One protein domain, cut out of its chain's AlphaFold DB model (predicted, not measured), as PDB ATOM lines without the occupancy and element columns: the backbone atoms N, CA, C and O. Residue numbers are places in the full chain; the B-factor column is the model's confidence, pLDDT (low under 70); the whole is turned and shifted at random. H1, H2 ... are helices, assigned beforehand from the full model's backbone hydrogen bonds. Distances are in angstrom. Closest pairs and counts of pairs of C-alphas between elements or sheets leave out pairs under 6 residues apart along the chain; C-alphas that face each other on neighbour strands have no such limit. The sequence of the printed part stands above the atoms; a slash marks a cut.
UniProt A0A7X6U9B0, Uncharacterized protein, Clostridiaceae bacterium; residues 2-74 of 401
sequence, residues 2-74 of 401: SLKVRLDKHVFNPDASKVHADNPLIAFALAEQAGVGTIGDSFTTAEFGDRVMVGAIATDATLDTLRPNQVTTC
ATOM      1  N   SER A   2     -52.886 -13.354 -10.842       83.69
ATOM      2  CA  SER A   2     -51.997 -12.184 -10.840       83.69
ATOM      3  C   SER A   2     -51.696 -11.707 -12.265       83.69
ATOM      4  O   SER A   2     -51.820 -12.484 -13.217       83.69
ATOM      5  N   LEU A   3     -51.279 -10.445 -12.430       80.56
ATOM      6  CA  LEU A   3     -50.858  -9.917 -13.734       80.56
ATOM      7  C   LEU A   3     -49.736 -10.766 -14.351       80.56
ATOM      8  O   LEU A   3     -49.821 -11.116 -15.525       80.56
ATOM      9  N   LYS A   4     -48.752 -11.174 -13.540       83.12
ATOM     10  CA  LYS A   4     -47.681 -12.093 -13.943       83.12
ATOM     11  C   LYS A   4     -48.208 -13.399 -14.552       83.12
ATOM     12  O   LYS A   4     -47.853 -13.742 -15.672       83.12
ATOM     13  N   VAL A   5     -49.132 -14.080 -13.868       83.88
ATOM     14  CA  VAL A   5     -49.721 -15.343 -14.359       83.88
ATOM     15  C   VAL A   5     -50.524 -15.139 -15.646       83.88
ATOM     16  O   VAL A   5     -50.562 -16.025 -16.500       83.88
ATOM     17  N   ARG A   6     -51.185 -13.987 -15.796       81.12
ATOM     18  CA  ARG A   6     -51.930 -13.646 -17.017       81.12
ATOM     19  C   ARG A   6     -50.995 -13.397 -18.199       81.12
ATOM     20  O   ARG A   6     -51.313 -13.850 -19.292       81.12
ATOM     21  N   LEU A   7     -49.863 -12.727 -17.977       78.25
ATOM     22  CA  LEU A   7     -48.836 -12.486 -18.994       78.25
ATOM     23  C   LEU A   7     -48.139 -13.776 -19.435       78.25
ATOM     24  O   LEU A   7     -47.982 -13.984 -20.631       78.25
ATOM     25  N   ASP A   8     -47.821 -14.680 -18.507       79.69
ATOM     26  CA  ASP A   8     -47.197 -15.975 -18.833       79.69
ATOM     27  C   ASP A   8     -48.091 -16.858 -19.722       79.69
ATOM     28  O   ASP A   8     -47.610 -17.679 -20.502       79.69
ATOM     29  N   LYS A   9     -49.414 -16.698 -19.606       79.12
ATOM     30  CA  LYS A   9     -50.418 -17.402 -20.418       79.12
ATOM     31  C   LYS A   9     -50.837 -16.618 -21.662       79.12
ATOM     32  O   LYS A   9     -51.643 -17.120 -22.447       79.12
ATOM     33  N   HIS A  10     -50.356 -15.388 -21.825       71.81
ATOM     34  CA  HIS A  10     -50.783 -14.511 -22.901       71.81
ATOM     35  C   HIS A  10     -50.120 -14.935 -24.215       71.81
ATOM     36  O   HIS A  10     -48.902 -14.885 -24.367       71.81
ATOM     37  N   VAL A  11     -50.939 -15.346 -25.182       62.88
ATOM     38  CA  VAL A  11     -50.494 -15.633 -26.546       62.88
ATOM     39  C   VAL A  11     -50.830 -14.423 -27.402       62.88
ATOM     40  O   VAL A  11     -52.003 -14.108 -27.598       62.88
ATOM     41  N   PHE A  12     -49.804 -13.744 -27.913       59.59
ATOM     42  CA  PHE A  12     -49.996 -12.651 -28.857       59.59
ATOM     43  C   PHE A  12     -50.700 -13.176 -30.113       59.59
ATOM     44  O   PHE A  12     -50.154 -14.014 -30.834       59.59
ATOM     45  N   ASN A  13     -51.914 -12.688 -30.372       57.81
ATOM     46  CA  ASN A  13     -52.636 -12.972 -31.604       57.81
ATOM     47  C   ASN A  13     -52.508 -11.761 -32.546       57.81
ATOM     48  O   ASN A  13     -53.054 -10.704 -32.233       57.81
ATOM     49  N   PRO A  14     -51.813 -11.888 -33.690       55.38
ATOM     50  CA  PRO A  14     -51.616 -10.784 -34.627       55.38
ATOM     51  C   PRO A  14     -52.908 -10.336 -35.336       55.38
ATOM     52  O   PRO A  14     -52.913  -9.290 -35.984       55.38
ATOM     53  N   ASP A  15     -54.008 -11.089 -35.224       54.31
ATOM     54  CA  ASP A  15     -55.309 -10.708 -35.776       54.31
ATOM     55  C   ASP A  15     -56.061  -9.758 -34.821       54.31
ATOM     56  O   ASP A  15     -56.898 -10.160 -34.006       54.31
ATOM     57  N   ALA A  16     -55.754  -8.462 -34.939       50.97
ATOM     58  CA  ALA A  16     -56.329  -7.382 -34.131       50.97
ATOM     59  C   ALA A  16     -57.864  -7.245 -34.249       50.97
ATOM     60  O   ALA A  16     -58.476  -6.529 -33.457       50.97
ATOM     61  N   SER A  17     -58.502  -7.935 -35.204       52.91
ATOM     62  CA  SER A  17     -59.953  -7.885 -35.420       52.91
ATOM     63  C   SER A  17     -60.771  -8.662 -34.379       52.91
ATOM     64  O   SER A  17     -61.991  -8.498 -34.321       52.91
ATOM     65  N   LYS A  18     -60.132  -9.501 -33.546       48.09
ATOM     66  CA  LYS A  18     -60.843 -10.451 -32.667       48.09
ATOM     67  C   LYS A  18     -60.700 -10.227 -31.165       48.09
ATOM     68  O   LYS A  18     -61.396 -10.909 -30.415       48.09
ATOM     69  N   VAL A  19     -59.844  -9.317 -30.690       50.72
ATOM     70  CA  VAL A  19     -59.519  -9.276 -29.253       50.72
ATOM     71  C   VAL A  19     -59.276  -7.856 -28.723       50.72
ATOM     72  O   VAL A  19     -58.146  -7.405 -28.568       50.72
ATOM     73  N   HIS A  20     -60.349  -7.150 -28.357       49.81
ATOM     74  CA  HIS A  20     -60.235  -5.911 -27.568       49.81
ATOM     75  C   HIS A  20     -59.818  -6.163 -26.103       49.81
ATOM     76  O   HIS A  20     -59.354  -5.239 -25.440       49.81
ATOM     77  N   ALA A  21     -59.959  -7.393 -25.593       50.66
ATOM     78  CA  ALA A  21     -59.740  -7.716 -24.180       50.66
ATOM     79  C   ALA A  21     -58.261  -7.913 -23.779       50.66
ATOM     80  O   ALA A  21     -57.920  -7.684 -22.619       50.66
ATOM     81  N   ASP A  22     -57.380  -8.272 -24.724       53.25
ATOM     82  CA  ASP A  22     -56.016  -8.739 -24.413       53.25
ATOM     83  C   ASP A  22     -54.896  -7.758 -24.821       53.25
ATOM     84  O   ASP A  22     -53.760  -7.885 -24.362       53.25
ATOM     85  N   ASN A  23     -55.223  -6.702 -25.578       58.78
ATOM     86  CA  ASN A  23     -54.313  -5.593 -25.891       58.78
ATOM     87  C   ASN A  23     -53.712  -4.837 -24.683       58.78
ATOM     88  O   ASN A  23     -52.588  -4.362 -24.813       58.78
ATOM     89  N   PRO A  24     -54.353  -4.692 -23.506       61.44
ATOM     90  CA  PRO A  24     -53.715  -3.969 -22.404       61.44
ATOM     91  C   PRO A  24     -52.519  -4.717 -21.791       61.44
ATOM     92  O   PRO A  24     -51.675  -4.087 -21.157       61.44
ATOM     93  N   LEU A  25     -52.401  -6.039 -21.986       75.62
ATOM     94  CA  LEU A  25     -51.301  -6.824 -21.413       75.62
ATOM     95  C   LEU A  25     -49.967  -6.581 -22.132       75.62
ATOM     96  O   LEU A  25     -48.929  -6.498 -21.474       75.62
ATOM     97  N   ILE A  26     -49.981  -6.378 -23.456       79.69
ATOM     98  CA  ILE A  26     -48.750  -6.117 -24.220       79.69
ATOM     99  C   ILE A  26     -48.084  -4.802 -23.804       79.69
ATOM    100  O   ILE A  26     -46.860  -4.723 -23.747       79.69
ATOM    101  N   ALA A  27     -48.875  -3.787 -23.447       84.81
ATOM    102  CA  ALA A  27     -48.354  -2.499 -23.009       84.81
ATOM    103  C   ALA A  27     -47.541  -2.628 -21.709       84.81
ATOM    104  O   ALA A  27     -46.496  -1.996 -21.589       84.81
ATOM    105  N   PHE A  28     -47.961  -3.488 -20.771       87.75
ATOM    106  CA  PHE A  28     -47.199  -3.767 -19.547       87.75
ATOM    107  C   PHE A  28     -45.879  -4.484 -19.832       87.75
ATOM    108  O   PHE A  28     -44.853  -4.101 -19.274       87.75
ATOM    109  N   ALA A  29     -45.887  -5.475 -20.728       86.19
ATOM    110  CA  ALA A  29     -44.669  -6.179 -21.131       86.19
ATOM    111  C   ALA A  29     -43.668  -5.234 -21.816       86.19
ATOM    112  O   ALA A  29     -42.489  -5.224 -21.471       86.19
ATOM    113  N   LEU A  30     -44.142  -4.395 -22.743       84.88
ATOM    114  CA  LEU A  30     -43.312  -3.389 -23.410       84.88
ATOM    115  C   LEU A  30     -42.780  -2.342 -22.422       84.88
ATOM    116  O   LEU A  30     -41.622  -1.947 -22.515       84.88
ATOM    117  N   ALA A  31     -43.594  -1.917 -21.453       85.56
ATOM    118  CA  ALA A  31     -43.180  -0.962 -20.430       85.56
ATOM    119  C   ALA A  31     -42.097  -1.534 -19.497       85.56
ATOM    120  O   ALA A  31     -41.133  -0.833 -19.190       85.56
ATOM    121  N   GLU A  32     -42.209  -2.799 -19.078       86.44
ATOM    122  CA  GLU A  32     -41.157  -3.478 -18.307       86.44
ATOM    123  C   GLU A  32     -39.872  -3.650 -19.130       86.44
ATOM    124  O   GLU A  32     -38.790  -3.322 -18.646       86.44
ATOM    125  N   GLN A  33     -39.977  -4.066 -20.401       83.38
ATOM    126  CA  GLN A  33     -38.828  -4.168 -21.315       83.38
ATOM    127  C   GLN A  33     -38.124  -2.820 -21.526       83.38
ATOM    128  O   GLN A  33     -36.898  -2.769 -21.612       83.38
ATOM    129  N   ALA A  34     -38.889  -1.727 -21.573       79.69
ATOM    130  CA  ALA A  34     -38.369  -0.364 -21.655       79.69
ATOM    131  C   ALA A  34     -37.839   0.178 -20.309       79.69
ATOM    132  O   ALA A  34     -37.356   1.310 -20.256       79.69
ATOM    133  N   GLY A  35     -37.928  -0.595 -19.219       81.25
ATOM    134  CA  GLY A  35     -37.450  -0.213 -17.889       81.25
ATOM    135  C   GLY A  35     -38.326   0.815 -17.163       81.25
ATOM    136  O   GLY A  35     -37.851   1.469 -16.238       81.25
ATOM    137  N   VAL A  36     -39.589   0.981 -17.572       82.69
ATOM    138  CA  VAL A  36     -40.529   1.958 -16.988       82.69
ATOM    139  C   VAL A  36     -41.038   1.511 -15.613       82.69
ATOM    140  O   VAL A  36     -41.291   2.342 -14.742       82.69
ATOM    141  N   GLY A  37     -41.188   0.203 -15.402       87.50
ATOM    142  CA  GLY A  37     -41.715  -0.378 -14.170       87.50
ATOM    143  C   GLY A  37     -41.470  -1.881 -14.098       87.50
ATOM    144  O   GLY A  37     -40.729  -2.429 -14.911       87.50
ATOM    145  N   THR A  38     -42.083  -2.538 -13.120       89.88
ATOM    146  CA  THR A  38     -41.937  -3.977 -12.872       89.88
ATOM    147  C   THR A  38     -43.289  -4.678 -12.860       89.88
ATOM    148  O   THR A  38     -44.290  -4.136 -12.378       89.88
ATOM    149  N   ILE A  39     -43.317  -5.904 -13.380       91.25
ATOM    150  CA  ILE A  39     -44.489  -6.775 -13.389       91.25
ATOM    151  C   ILE A  39     -44.436  -7.713 -12.177       91.25
ATOM    152  O   ILE A  39     -43.570  -8.581 -12.052       91.25
ATOM    153  N   GLY A  40     -45.418  -7.567 -11.288       87.44
ATOM    154  CA  GLY A  40     -45.693  -8.494 -10.192       87.44
ATOM    155  C   GLY A  40     -47.151  -8.944 -10.214       87.44
ATOM    156  O   GLY A  40     -47.681  -9.361 -11.249       87.44
ATOM    157  N   ASP A  41     -47.822  -8.835  -9.067       87.56
ATOM    158  CA  ASP A  41     -49.272  -9.040  -9.001       87.56
ATOM    159  C   ASP A  41     -50.051  -7.949  -9.746       87.56
ATOM    160  O   ASP A  41     -51.086  -8.229 -10.356       87.56
ATOM    161  N   SER A  42     -49.482  -6.746  -9.784       88.12
ATOM    162  CA  SER A  42     -49.843  -5.609 -10.628       88.12
ATOM    163  C   SER A  42     -48.582  -5.042 -11.296       88.12
ATOM    164  O   SER A  42     -47.458  -5.435 -10.968       88.12
ATOM    165  N   PHE A  43     -48.756  -4.145 -12.267       89.88
ATOM    166  CA  PHE A  43     -47.641  -3.378 -12.821       89.88
ATOM    167  C   PHE A  43     -47.367  -2.190 -11.907       89.88
ATOM    168  O   PHE A  43     -48.297  -1.452 -11.581       89.88
ATOM    169  N   THR A  44     -46.112  -1.992 -11.508       90.75
ATOM    170  CA  THR A  44     -45.748  -0.917 -10.579       90.75
ATOM    171  C   THR A  44     -44.579  -0.083 -11.078       90.75
ATOM    172  O   THR A  44     -43.672  -0.586 -11.734       90.75
ATOM    173  N   THR A  45     -44.586   1.205 -10.739       86.25
ATOM    174  CA  THR A  45     -43.432   2.101 -10.917       86.25
ATOM    175  C   THR A  45     -42.922   2.573  -9.559       86.25
ATOM    176  O   THR A  45     -43.682   2.621  -8.589       86.25
ATOM    177  N   ALA A  46     -41.646   2.961  -9.487       80.88
ATOM    178  CA  ALA A  46     -41.030   3.418  -8.239       80.88
ATOM    179  C   ALA A  46     -41.721   4.658  -7.640       80.88
ATOM    180  O   ALA A  46     -41.782   4.796  -6.422       80.88
ATOM    181  N   GLU A  47     -42.242   5.551  -8.487       75.75
ATOM    182  CA  GLU A  47     -42.835   6.823  -8.057       75.75
ATOM    183  C   GLU A  47     -44.332   6.706  -7.732       75.75
ATOM    184  O   GLU A  47     -44.813   7.315  -6.776       75.75
ATOM    185  N   PHE A  48     -45.085   5.906  -8.496       81.69
ATOM    186  CA  PHE A  48     -46.553   5.923  -8.439       81.69
ATOM    187  C   PHE A  48     -47.184   4.621  -7.936       81.69
ATOM    188  O   PHE A  48     -48.398   4.586  -7.702       81.69
ATOM    189  N   GLY A  49     -46.388   3.569  -7.725       88.19
ATOM    190  CA  GLY A  49     -46.903   2.240  -7.404       88.19
ATOM    191  C   GLY A  49     -47.733   1.691  -8.562       88.19
ATOM    192  O   GLY A  49     -47.335   1.827  -9.719       88.19
ATOM    193  N   ASP A  50     -48.888   1.104  -8.250       88.81
ATOM    194  CA  ASP A  50     -49.837   0.516  -9.207       88.81
ATOM    195  C   ASP A  50     -50.818   1.524  -9.832       88.81
ATOM    196  O   ASP A  50     -51.626   1.170 -10.691       88.81
ATOM    197  N   ARG A  51     -50.738   2.803  -9.448       85.19
ATOM    198  CA  ARG A  51     -51.622   3.878  -9.931       85.19
ATOM    199  C   ARG A  51     -51.136   4.460 -11.255       85.19
ATOM    200  O   ARG A  51     -50.996   5.674 -11.399       85.19
ATOM    201  N   VAL A  52     -50.844   3.589 -12.212       82.25
ATOM    202  CA  VAL A  52     -50.295   3.959 -13.517       82.25
ATOM    203  C   VAL A  52     -51.061   3.284 -14.644       82.25
ATOM    204  O   VAL A  52     -51.473   2.131 -14.544       82.25
ATOM    205  N   MET A  53     -51.213   4.008 -15.747       82.31
ATOM    206  CA  MET A  53     -51.583   3.435 -17.034       82.31
ATOM    207  C   MET A  53     -50.367   3.514 -17.945       82.31
ATOM    208  O   MET A  53     -49.680   4.535 -17.979       82.31
ATOM    209  N   VAL A  54     -50.100   2.436 -18.674       81.88
ATOM    210  CA  VAL A  54     -49.014   2.377 -19.653       81.88
ATOM    211  C   VAL A  54     -49.587   2.185 -21.046       81.88
ATOM    212  O   VAL A  54     -50.598   1.511 -21.238       81.88
ATOM    213  N   GLY A  55     -48.922   2.788 -22.019       82.88
ATOM    214  CA  GLY A  55     -49.201   2.631 -23.435       82.88
ATOM    215  C   GLY A  55     -47.885   2.565 -24.194       82.88
ATOM    216  O   GLY A  55     -46.853   3.018 -23.699       82.88
ATOM    217  N   ALA A  56     -47.926   1.995 -25.390       79.75
ATOM    218  CA  ALA A  56     -46.783   1.942 -26.285       79.75
ATOM    219  C   ALA A  56     -47.145   2.624 -27.604       79.75
ATOM    220  O   ALA A  56     -48.251   2.450 -28.116       79.75
ATOM    221  N   ILE A  57     -46.203   3.391 -28.147       80.62
ATOM    222  CA  ILE A  57     -46.311   4.009 -29.466       80.62
ATOM    223  C   ILE A  57     -45.235   3.373 -30.336       80.62
ATOM    224  O   ILE A  57     -44.051   3.450 -30.017       80.62
ATOM    225  N   ALA A  58     -45.652   2.739 -31.429       79.88
ATOM    226  CA  ALA A  58     -44.729   2.326 -32.474       79.88
ATOM    227  C   ALA A  58     -44.381   3.545 -33.340       79.88
ATOM    228  O   ALA A  58     -45.270   4.286 -33.758       79.88
ATOM    229  N   THR A  59     -43.095   3.755 -33.602       82.44
ATOM    230  CA  THR A  59     -42.592   4.839 -34.452       82.44
ATOM    231  C   THR A  59     -41.428   4.331 -35.294       82.44
ATOM    232  O   THR A  59     -40.720   3.409 -34.894       82.44
ATOM    233  N   ASP A  60     -41.251   4.920 -36.470       87.00
ATOM    234  CA  ASP A  60     -40.090   4.757 -37.342       87.00
ATOM    235  C   ASP A  60     -38.935   5.703 -36.972       87.00
ATOM    236  O   ASP A  60     -37.851   5.617 -37.549       87.00
ATOM    237  N   ALA A  61     -39.141   6.595 -35.997       87.25
ATOM    238  CA  ALA A  61     -38.092   7.450 -35.476       87.25
ATOM    239  C   ALA A  61     -37.004   6.614 -34.787       87.25
ATOM    240  O   ALA A  61     -37.276   5.807 -33.895       87.25
ATOM    241  N   THR A  62     -35.746   6.859 -35.151       86.00
ATOM    242  CA  THR A  62     -34.594   6.312 -34.429       86.00
ATOM    243  C   THR A  62     -34.491   7.002 -33.070       86.00
ATOM    244  O   THR A  62     -34.072   8.156 -32.990       86.00
ATOM    245  N   LEU A  63     -34.897   6.306 -32.008       80.75
ATOM    246  CA  LEU A  63     -34.844   6.799 -30.631       80.75
ATOM    247  C   LEU A  63     -33.703   6.138 -29.857       80.75
ATOM    248  O   LEU A  63     -33.403   4.958 -30.049       80.75
ATOM    249  N   ASP A  64     -33.107   6.892 -28.937       75.88
ATOM    250  CA  ASP A  64     -32.144   6.340 -27.991       75.88
ATOM    251  C   ASP A  64     -32.820   5.283 -27.109       75.88
ATOM    252  O   ASP A  64     -33.898   5.499 -26.550       75.88
ATOM    253  N   THR A  65     -32.173   4.126 -26.953       71.62
ATOM    254  CA  THR A  65     -32.657   3.082 -26.045       71.62
ATOM    255  C   THR A  65     -32.560   3.575 -24.602       71.62
ATOM    256  O   THR A  65     -31.471   3.908 -24.124       71.62
ATOM    257  N   LEU A  66     -33.687   3.593 -23.885       66.56
ATOM    258  CA  LEU A  66     -33.676   3.827 -22.443       66.56
ATOM    259  C   LEU A  66     -32.870   2.711 -21.770       66.56
ATOM    260  O   LEU A  66     -33.125   1.526 -21.979       66.56
ATOM    261  N   ARG A  67     -31.863   3.085 -20.976       62.53
ATOM    262  CA  ARG A  67     -31.079   2.102 -20.227       62.53
ATOM    263  C   ARG A  67     -31.903   1.628 -19.027       62.53
ATOM    264  O   ARG A  67     -32.366   2.482 -18.264       62.53
ATOM    265  N   PRO A  68     -32.028   0.309 -18.794       56.28
ATOM    266  CA  PRO A  68     -32.616  -0.208 -17.565       56.28
ATOM    267  C   PRO A  68     -31.916   0.425 -16.352       56.28
ATOM    268  O   PRO A  68     -30.685   0.472 -16.305       56.28
ATOM    269  N   ASN A  69     -32.691   0.926 -15.387       58.34
ATOM    270  CA  ASN A  69     -32.234   1.621 -14.169       58.34
ATOM    271  C   ASN A  69     -31.703   3.058 -14.333       58.34
ATOM    272  O   ASN A  69     -31.229   3.638 -13.352       58.34
ATOM    273  N   GLN A  70     -31.801   3.677 -15.512       60.66
ATOM    274  CA  GLN A  70     -31.593   5.120 -15.608       60.66
ATOM    275  C   GLN A  70     -32.879   5.835 -15.185       60.66
ATOM    276  O   GLN A  70     -33.846   5.897 -15.937       60.66
ATOM    277  N   VAL A  71     -32.896   6.373 -13.963       56.00
ATOM    278  CA  VAL A  71     -34.016   7.194 -13.492       56.00
ATOM    279  C   VAL A  71     -34.082   8.453 -14.357       56.00
ATOM    280  O   VAL A  71     -33.289   9.380 -14.191       56.00
ATOM    281  N   THR A  72     -35.030   8.496 -15.289       57.62
ATOM    282  CA  THR A  72     -35.346   9.714 -16.035       57.62
ATOM    283  C   THR A  72     -36.118  10.638 -15.103       57.62
ATOM    284  O   THR A  72     -37.345  10.624 -15.060       57.62
ATOM    285  N   THR A  73     -35.409  11.429 -14.299       58.72
ATOM    286  CA  THR A  73     -36.067  12.420 -13.446       58.72
ATOM    287  C   THR A  73     -36.678  13.494 -14.336       58.72
ATOM    288  O   THR A  73     -35.952  14.242 -15.001       58.72
ATOM    289  N   CYS A  74     -38.003  13.600 -14.344       61.50
ATOM    290  CA  CYS A  74     -38.678  14.726 -14.971       61.50
ATOM    291  C   CYS A  74     -38.318  15.979 -14.160       61.50
ATOM    292  O   CYS A  74     -38.814  16.172 -13.050       61.50
TER     293      CYS A  74
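Overview. This is residues 2 to 74 of the 401 residues of an uncharacterized protein of Clostridiaceae bacterium (UniProt A0A7X6U9B0). This part has little regular structure: two short helices, H1 and then H2, set about at right angles, with long loops around them, of which residues 14 to 21 and 58 to 64 stick out free. A short antiparallel pairing joins residues 38 to 39 with 43 to 44. Of 73 printed residues 17 are in named elements, all helix in class, with no named strand. The whole is only just compact, close to loose, with a radius of gyration of the C-alphas of 13.5 A, and flat, spanning 39 by 33 by 18 A.

Arrangement. H1, residues 3 to 8, and H2, residues 23 to 33, are close but not clearly touching; their closest C-alphas, of Leu 7 and Leu 25, are 6.6 A apart. Their lines are about perpendicular, at 89 degrees. Every O i to N i+4 pair is within hydrogen-bond range in H1, and 5 of 7 in H2.

Along the chain. H1 begins at C-alpha 3 (-50.858, -9.917, -13.734) and is 8.7 A long. H2, 16.2 A long, ends at C-alpha 33 (-38.828, -4.168, -21.315).

Size, cuts and confidence. The printed part has no cut. The link from H1 to H2 is long, 14 residues. Model confidence is under 70 at residues 11 to 24 and 66 to 74.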